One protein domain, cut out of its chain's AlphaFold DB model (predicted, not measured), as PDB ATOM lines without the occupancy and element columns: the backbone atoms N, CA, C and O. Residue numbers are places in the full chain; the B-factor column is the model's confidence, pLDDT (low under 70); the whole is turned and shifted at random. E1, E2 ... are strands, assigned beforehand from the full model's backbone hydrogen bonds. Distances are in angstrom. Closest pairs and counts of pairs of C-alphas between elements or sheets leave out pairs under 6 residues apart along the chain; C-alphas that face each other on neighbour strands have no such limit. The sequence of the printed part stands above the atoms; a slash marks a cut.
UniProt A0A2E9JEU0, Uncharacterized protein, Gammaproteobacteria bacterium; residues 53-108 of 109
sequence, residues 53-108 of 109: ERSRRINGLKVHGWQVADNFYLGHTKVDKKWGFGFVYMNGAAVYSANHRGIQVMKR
ATOM      1  N   GLU A  53     -14.251  -8.534 -14.604       55.75
ATOM      2  CA  GLU A  53     -15.558  -7.877 -14.590       55.75
ATOM      3  C   GLU A  53     -15.555  -6.344 -14.485       55.75
ATOM      4  O   GLU A  53     -15.698  -5.734 -13.426       55.75
ATOM      5  N   ARG A  54     -15.502  -5.692 -15.649       68.25
ATOM      6  CA  ARG A  54     -15.778  -4.259 -15.774       68.25
ATOM      7  C   ARG A  54     -17.150  -4.047 -16.388       68.25
ATOM      8  O   ARG A  54     -17.429  -4.518 -17.492       68.25
ATOM      9  N   SER A  55     -17.995  -3.290 -15.686       72.38
ATOM     10  CA  SER A  55     -19.233  -2.777 -16.266       72.38
ATOM     11  C   SER A  55     -18.951  -1.454 -16.988       72.38
ATOM     12  O   SER A  55     -18.505  -0.489 -16.366       72.38
ATOM     13  N   ARG A  56     -19.180  -1.388 -18.303       75.75
ATOM     14  CA  ARG A  56     -19.006  -0.163 -19.103       75.75
ATOM     15  C   ARG A  56     -20.288   0.169 -19.849       75.75
ATOM     16  O   ARG A  56     -20.923  -0.713 -20.418       75.75
ATOM     17  N   ARG A  57     -20.673   1.447 -19.858       79.44
ATOM     18  CA  ARG A  57     -21.806   1.956 -20.640       79.44
ATOM     19  C   ARG A  57     -21.286   2.857 -21.756       79.44
ATOM     20  O   ARG A  57     -20.522   3.774 -21.481       79.44
ATOM     21  N   ILE A  58     -21.687   2.587 -22.992       76.12
ATOM     22  CA  ILE A  58     -21.276   3.318 -24.195       76.12
ATOM     23  C   ILE A  58     -22.526   3.511 -25.052       76.12
ATOM     24  O   ILE A  58     -23.093   2.531 -25.514       76.12
ATOM     25  N   ASN A  59     -22.998   4.746 -25.243       71.81
ATOM     26  CA  ASN A  59     -24.139   5.061 -26.124       71.81
ATOM     27  C   ASN A  59     -25.375   4.148 -25.968       71.81
ATOM     28  O   ASN A  59     -25.983   3.729 -26.944       71.81
ATOM     29  N   GLY A  60     -25.739   3.793 -24.733       74.50
ATOM     30  CA  GLY A  60     -26.876   2.902 -24.458       74.50
ATOM     31  C   GLY A  60     -26.552   1.401 -24.457       74.50
ATOM     32  O   GLY A  60     -27.317   0.636 -23.874       74.50
ATOM     33  N   LEU A  61     -25.394   0.988 -24.976       77.12
ATOM     34  CA  LEU A  61     -24.843  -0.358 -24.823       77.12
ATOM     35  C   LEU A  61     -24.190  -0.490 -23.445       77.12
ATOM     36  O   LEU A  61     -23.309   0.297 -23.090       77.12
ATOM     37  N   LYS A  62     -24.608  -1.475 -22.650       84.62
ATOM     38  CA  LYS A  62     -23.938  -1.815 -21.383       84.62
ATOM     39  C   LYS A  62     -23.212  -3.139 -21.541       84.62
ATOM     40  O   LYS A  62     -23.845  -4.109 -21.922       84.62
ATOM     41  N   VAL A  63     -21.932  -3.200 -21.218       81.81
ATOM     42  CA  VAL A  63     -21.147  -4.438 -21.207       81.81
ATOM     43  C   VAL A  63     -20.793  -4.765 -19.771       81.81
ATOM     44  O   VAL A  63     -20.381  -3.863 -19.049       81.81
ATOM     45  N   HIS A  64     -20.943  -6.020 -19.368       85.69
ATOM     46  CA  HIS A  64     -20.326  -6.589 -18.173       85.69
ATOM     47  C   HIS A  64     -19.494  -7.779 -18.595       85.69
ATOM     48  O   HIS A  64     -20.014  -8.721 -19.198       85.69
ATOM     49  N   GLY A  65     -18.207  -7.725 -18.298       82.56
ATOM     50  CA  GLY A  65     -17.318  -8.825 -18.605       82.56
ATOM     51  C   GLY A  65     -15.865  -8.410 -18.603       82.56
ATOM     52  O   GLY A  65     -15.449  -7.509 -17.875       82.56
ATOM     53  N   TRP A  66     -15.096  -9.104 -19.419       80.50
ATOM     54  CA  TRP A  66     -13.651  -9.065 -19.409       80.50
ATOM     55  C   TRP A  66     -13.148  -8.015 -20.381       80.50
ATOM     56  O   TRP A  66     -13.584  -7.965 -21.534       80.50
ATOM     57  N   GLN A  67     -12.211  -7.189 -19.926       81.94
ATOM     58  CA  GLN A  67     -11.422  -6.369 -20.829       81.94
ATOM     59  C   GLN A  67     -10.223  -7.203 -21.285       81.94
ATOM     60  O   GLN A  67      -9.277  -7.403 -20.528       81.94
ATOM     61  N   VAL A  68     -10.289  -7.718 -22.511       73.62
ATOM     62  CA  VAL A  68      -9.268  -8.641 -23.041       73.62
ATOM     63  C   VAL A  68      -8.082  -7.875 -23.632       73.62
ATOM     64  O   VAL A  68      -6.962  -8.368 -23.616       73.62
ATOM     65  N   ALA A  69      -8.313  -6.655 -24.120       74.44
ATOM     66  CA  ALA A  69      -7.268  -5.780 -24.639       74.44
ATOM     67  C   ALA A  69      -7.643  -4.306 -24.443       74.44
ATOM     68  O   ALA A  69      -8.748  -3.966 -23.992       74.44
ATOM     69  N   ASP A  70      -6.736  -3.408 -24.816       76.94
ATOM     70  CA  ASP A  70      -7.038  -1.985 -24.875       76.94
ATOM     71  C   ASP A  70      -8.250  -1.752 -25.773       76.94
ATOM     72  O   ASP A  70      -8.268  -2.089 -26.954       76.94
ATOM     73  N   ASN A  71      -9.298  -1.187 -25.174       79.62
ATOM     74  CA  ASN A  71     -10.567  -0.906 -25.833       79.62
ATOM     75  C   ASN A  71     -11.367  -2.122 -26.339       79.62
ATOM     76  O   ASN A  71     -12.363  -1.908 -27.030       79.62
ATOM     77  N   PHE A  72     -11.015  -3.353 -25.957       82.31
ATOM     78  CA  PHE A  72     -11.777  -4.560 -26.296       82.31
ATOM     79  C   PHE A  72     -12.402  -5.208 -25.057       82.31
ATOM     80  O   PHE A  72     -11.714  -5.526 -24.086       82.31
ATOM     81  N   TYR A  73     -13.710  -5.441 -25.115       84.50
ATOM     82  CA  TYR A  73     -14.528  -5.978 -24.035       84.50
ATOM     83  C   TYR A  73     -15.329  -7.170 -24.542       84.50
ATOM     84  O   TYR A  73     -15.899  -7.115 -25.630       84.50
ATOM     85  N   LEU A  74     -15.433  -8.213 -23.728       84.62
ATOM     86  CA  LEU A  74     -16.176  -9.428 -24.037       84.62
ATOM     87  C   LEU A  74     -17.019  -9.844 -22.834       84.62
ATOM     88  O   LEU A  74     -16.530  -9.870 -21.706       84.62
ATOM     89  N   GLY A  75     -18.291 -10.162 -23.063       86.62
ATOM     90  CA  GLY A  75     -19.180 -10.632 -22.006       86.62
ATOM     91  C   GLY A  75     -20.654 -10.364 -22.277       86.62
ATOM     92  O   GLY A  75     -21.124 -10.386 -23.415       86.62
ATOM     93  N   HIS A  76     -21.404 -10.109 -21.212       87.38
ATOM     94  CA  HIS A  76     -22.822  -9.801 -21.302       87.38
ATOM     95  C   HIS A  76     -23.029  -8.357 -21.750       87.38
ATOM     96  O   HIS A  76     -22.659  -7.403 -21.072       87.38
ATOM     97  N   THR A  77     -23.668  -8.201 -22.897       83.12
ATOM     98  CA  THR A  77     -24.059  -6.931 -23.492       83.12
ATOM     99  C   THR A  77     -25.562  -6.716 -23.318       83.12
ATOM    100  O   THR A  77     -26.371  -7.604 -23.586       83.12
ATOM    101  N   LYS A  78     -25.965  -5.533 -22.857       84.56
ATOM    102  CA  LYS A  78     -27.356  -5.085 -22.829       84.56
ATOM    103  C   LYS A  78     -27.564  -4.066 -23.924       84.56
ATOM    104  O   LYS A  78     -26.929  -3.011 -23.910       84.56
ATOM    105  N   VAL A  79     -28.502  -4.377 -24.805       78.56
ATOM    106  CA  VAL A  79     -29.037  -3.456 -25.803       78.56
ATOM    107  C   VAL A  79     -30.521  -3.298 -25.506       78.56
ATOM    108  O   VAL A  79     -31.237  -4.283 -25.311       78.56
ATOM    109  N   ASP A  80     -30.980  -2.054 -25.413       81.06
ATOM    110  CA  ASP A  80     -32.315  -1.689 -24.938       81.06
ATOM    111  C   ASP A  80     -32.648  -2.332 -23.575       81.06
ATOM    112  O   ASP A  80     -32.139  -1.938 -22.522       81.06
ATOM    113  N   LYS A  81     -33.521  -3.347 -23.589       83.19
ATOM    114  CA  LYS A  81     -34.022  -4.067 -22.415       83.19
ATOM    115  C   LYS A  81     -33.539  -5.518 -22.351       83.19
ATOM    116  O   LYS A  81     -33.831  -6.181 -21.360       83.19
ATOM    117  N   LYS A  82     -32.796  -6.008 -23.351       81.62
ATOM    118  CA  LYS A  82     -32.372  -7.413 -23.443       81.62
ATOM    119  C   LYS A  82     -30.872  -7.565 -23.218       81.62
ATOM    120  O   LYS A  82     -30.069  -6.826 -23.787       81.62
ATOM    121  N   TRP A  83     -30.519  -8.531 -22.378       84.44
ATOM    122  CA  TRP A  83     -29.153  -9.014 -22.222       84.44
ATOM    123  C   TRP A  83     -28.868 -10.094 -23.260       84.44
ATOM    124  O   TRP A  83     -29.739 -10.897 -23.581       84.44
ATOM    125  N   GLY A  84     -27.641 -10.133 -23.755       82.88
ATOM    126  CA  GLY A  84     -27.111 -11.252 -24.517       82.88
ATOM    127  C   GLY A  84     -25.595 -11.270 -24.441       82.88
ATOM    128  O   GLY A  84     -24.983 -10.351 -23.906       82.88
ATOM    129  N   PHE A  85     -24.974 -12.309 -24.971       83.81
ATOM    130  CA  PHE A  85     -23.523 -12.360 -25.064       83.81
ATOM    131  C   PHE A  85     -23.033 -11.541 -26.264       83.81
ATOM    132  O   PHE A  85     -23.727 -11.446 -27.280       83.81
ATOM    133  N   GLY A  86     -21.873 -10.905 -26.137       86.62
ATOM    134  CA  GLY A  86     -21.313 -10.082 -27.196       86.62
ATOM    135  C   GLY A  86     -19.925  -9.539 -26.889       86.62
ATOM    136  O   GLY A  86     -19.381  -9.724 -25.798       86.62
ATOM    137  N   PHE A  87     -19.369  -8.832 -27.863       86.69
ATOM    138  CA  PHE A  87     -18.112  -8.109 -27.718       86.69
ATOM    139  C   PHE A  87     -18.267  -6.654 -28.144       86.69
ATOM    140  O   PHE A  87     -19.155  -6.300 -28.923       86.69
ATOM    141  N   VAL A  88     -17.389  -5.809 -27.612       85.62
ATOM    142  CA  VAL A  88     -17.306  -4.386 -27.923       85.62
ATOM    143  C   VAL A  88     -15.855  -4.003 -28.110       85.62
ATOM    144  O   VAL A  88     -15.039  -4.187 -27.214       85.62
ATOM    145  N   TYR A  89     -15.557  -3.417 -29.256       85.50
ATOM    146  CA  TYR A  89     -14.269  -2.838 -29.577       85.50
ATOM    147  C   TYR A  89     -14.433  -1.340 -29.814       85.50
ATOM    148  O   TYR A  89     -15.363  -0.915 -30.495       85.50
ATOM    149  N   MET A  90     -13.552  -0.515 -29.257       82.56
ATOM    150  CA  MET A  90     -13.564   0.926 -29.512       82.56
ATOM    151  C   MET A  90     -12.278   1.341 -30.208       82.56
ATOM    152  O   MET A  90     -11.184   1.022 -29.751       82.56
ATOM    153  N   ASN A  91     -12.420   2.119 -31.273       81.38
ATOM    154  CA  ASN A  91     -11.301   2.707 -31.989       81.38
ATOM    155  C   ASN A  91     -11.572   4.196 -32.204       81.38
ATOM    156  O   ASN A  91     -12.478   4.565 -32.952       81.38
ATOM    157  N   GLY A  92     -10.820   5.051 -31.506       82.06
ATOM    158  CA  GLY A  92     -10.985   6.503 -31.567       82.06
ATOM    159  C   GLY A  92     -12.434   6.934 -31.325       82.06
ATOM    160  O   GLY A  92     -12.980   6.732 -30.236       82.06
ATOM    161  N   ALA A  93     -13.046   7.507 -32.365       82.94
ATOM    162  CA  ALA A  93     -14.420   8.005 -32.375       82.94
ATOM    163  C   ALA A  93     -15.478   6.949 -32.754       82.94
ATOM    164  O   ALA A  93     -16.648   7.297 -32.898       82.94
ATOM    165  N   ALA A  94     -15.114   5.677 -32.929       79.19
ATOM    166  CA  ALA A  94     -16.026   4.602 -33.316       79.19
ATOM    167  C   ALA A  94     -16.082   3.476 -32.271       79.19
ATOM    168  O   ALA A  94     -15.112   3.180 -31.569       79.19
ATOM    169  N   VAL A  95     -17.246   2.840 -32.185       82.25
ATOM    170  CA  VAL A  95     -17.562   1.704 -31.320       82.25
ATOM    171  C   VAL A  95     -18.140   0.612 -32.205       82.25
ATOM    172  O   VAL A  95     -19.194   0.788 -32.812       82.25
ATOM    173  N   TYR A  96     -17.454  -0.515 -32.262       82.12
ATOM    174  CA  TYR A  96     -17.873  -1.718 -32.957       82.12
ATOM    175  C   TYR A  96     -18.410  -2.694 -31.921       82.12
ATOM    176  O   TYR A  96     -17.776  -2.919 -30.891       82.12
ATOM    177  N   SER A  97     -19.574  -3.279 -32.164       81.94
ATOM    178  CA  SER A  97     -20.119  -4.299 -31.274       81.94
ATOM    179  C   SER A  97     -20.812  -5.401 -32.049       81.94
ATOM    180  O   SER A  97     -21.410  -5.147 -33.092       81.94
ATOM    181  N   ALA A  98     -20.762  -6.613 -31.515       84.56
ATOM    182  CA  ALA A  98     -21.626  -7.698 -31.947       84.56
ATOM    183  C   ALA A  98     -22.322  -8.283 -30.725       84.56
ATOM    184  O   ALA A  98     -21.693  -8.522 -29.693       84.56
ATOM    185  N   ASN A  99     -23.629  -8.476 -30.832       86.00
ATOM    186  CA  ASN A  99     -24.469  -9.038 -29.782       86.00
ATOM    187  C   ASN A  99     -25.645  -9.800 -30.408       86.00
ATOM    188  O   ASN A  99     -25.731  -9.946 -31.625       86.00
ATOM    189  N   HIS A 100     -26.588 -10.249 -29.582       77.88
ATOM    190  CA  HIS A 100     -27.792 -10.965 -30.021       77.88
ATOM    191  C   HIS A 100     -28.704 -10.197 -31.010       77.88
ATOM    192  O   HIS A 100     -29.632 -10.790 -31.550       77.88
ATOM    193  N   ARG A 101     -28.482  -8.896 -31.252       79.06
ATOM    194  CA  ARG A 101     -29.157  -8.109 -32.303       79.06
ATOM    195  C   ARG A 101     -28.349  -7.966 -33.594       79.06
ATOM    196  O   ARG A 101     -28.833  -7.340 -34.530       79.06
ATOM    197  N   GLY A 102     -27.140  -8.513 -33.644       78.75
ATOM    198  CA  GLY A 102     -26.235  -8.424 -34.784       78.75
ATOM    199  C   GLY A 102     -25.063  -7.471 -34.557       78.75
ATOM    200  O   GLY A 102     -24.730  -7.116 -33.422       78.75
ATOM    201  N   ILE A 103     -24.423  -7.096 -35.665       83.06
ATOM    202  CA  ILE A 103     -23.230  -6.244 -35.705       83.06
ATOM    203  C   ILE A 103     -23.662  -4.780 -35.810       83.06
ATOM    204  O   ILE A 103     -24.507  -4.432 -36.632       83.06
ATOM    205  N   GLN A 104     -23.090  -3.919 -34.974       80.44
ATOM    206  CA  GLN A 104     -23.417  -2.498 -34.903       80.44
ATOM    207  C   GLN A 104     -22.141  -1.663 -34.877       80.44
ATOM    208  O   GLN A 104     -21.188  -1.987 -34.162       80.44
ATOM    209  N   VAL A 105     -22.160  -0.556 -35.618       81.62
ATOM    210  CA  VAL A 105     -21.121   0.475 -35.591       81.62
ATOM    211  C   VAL A 105     -21.760   1.765 -35.093       81.62
ATOM    212  O   VAL A 105     -22.753   2.230 -35.647       81.62
ATOM    213  N   MET A 106     -21.214   2.331 -34.023       80.50
ATOM    214  CA  MET A 106     -21.726   3.537 -33.376       80.50
ATOM    215  C   MET A 106     -20.610   4.571 -33.264       80.50
ATOM    216  O   MET A 106     -19.445   4.222 -33.086       80.50
ATOM    217  N   LYS A 107     -20.954   5.855 -33.311       78.31
ATOM    218  CA  LYS A 107     -19.994   6.940 -33.077       78.31
ATOM    219  C   LYS A 107     -19.879   7.225 -31.578       78.31
ATOM    220  O   LYS A 107     -20.893   7.410 -30.920       78.31
ATOM    221  N   ARG A 108     -18.664   7.229 -31.031       69.88
ATOM    222  CA  ARG A 108     -18.332   7.555 -29.634       69.88
ATOM    223  C   ARG A 108     -18.417   9.078 -29.472       69.88
ATOM    224  O   ARG A 108     -17.551   9.776 -29.994       69.88
TER     225      ARG A 108
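Overview. This is residues 53 to 108 of the 109 residues of an uncharacterized protein of Gammaproteobacteria bacterium (UniProt A0A2E9JEU0). One strongly twisted sheet of six strands is folded back on itself, a folded sheet whose leaves E1 E2 and E4 E5 E6 face each other, with E3 as the hinge. E1 to E6 follow in chain order as a meander, each the antiparallel neighbour of the one before. The 56 printed residues, all strand in class with no named helix, are compact: radius of gyration of the C-alphas 9.9 A, spans 27 by 22 by 16 A.

Arrangement. Start at E3, residues 72 to 79, which bends by 87 degrees at residue 75. Within hydrogen-bond range, its N 76 meets O 64 of E2, residues 61 to 69, at 2.8 A, and its N 77 meets O 84 of E4, residues 82 to 91, at 2.7 A. The edge strands E1, residues 53 to 58, and E6, residues 102 to 107, are apart.

Along the chain. Find C-alpha 53 at (-15.558, -7.877, -14.590), where E1 begins; E6 ends at C-alpha 107, (-19.994, 6.940, -33.077). E4 runs 24.9 A; E5 holds residues 94 to 99.

Size, cuts and confidence. The printed part has no cut, and its links are tight. Residues 53 to 54 and 108 are under pLDDT 70.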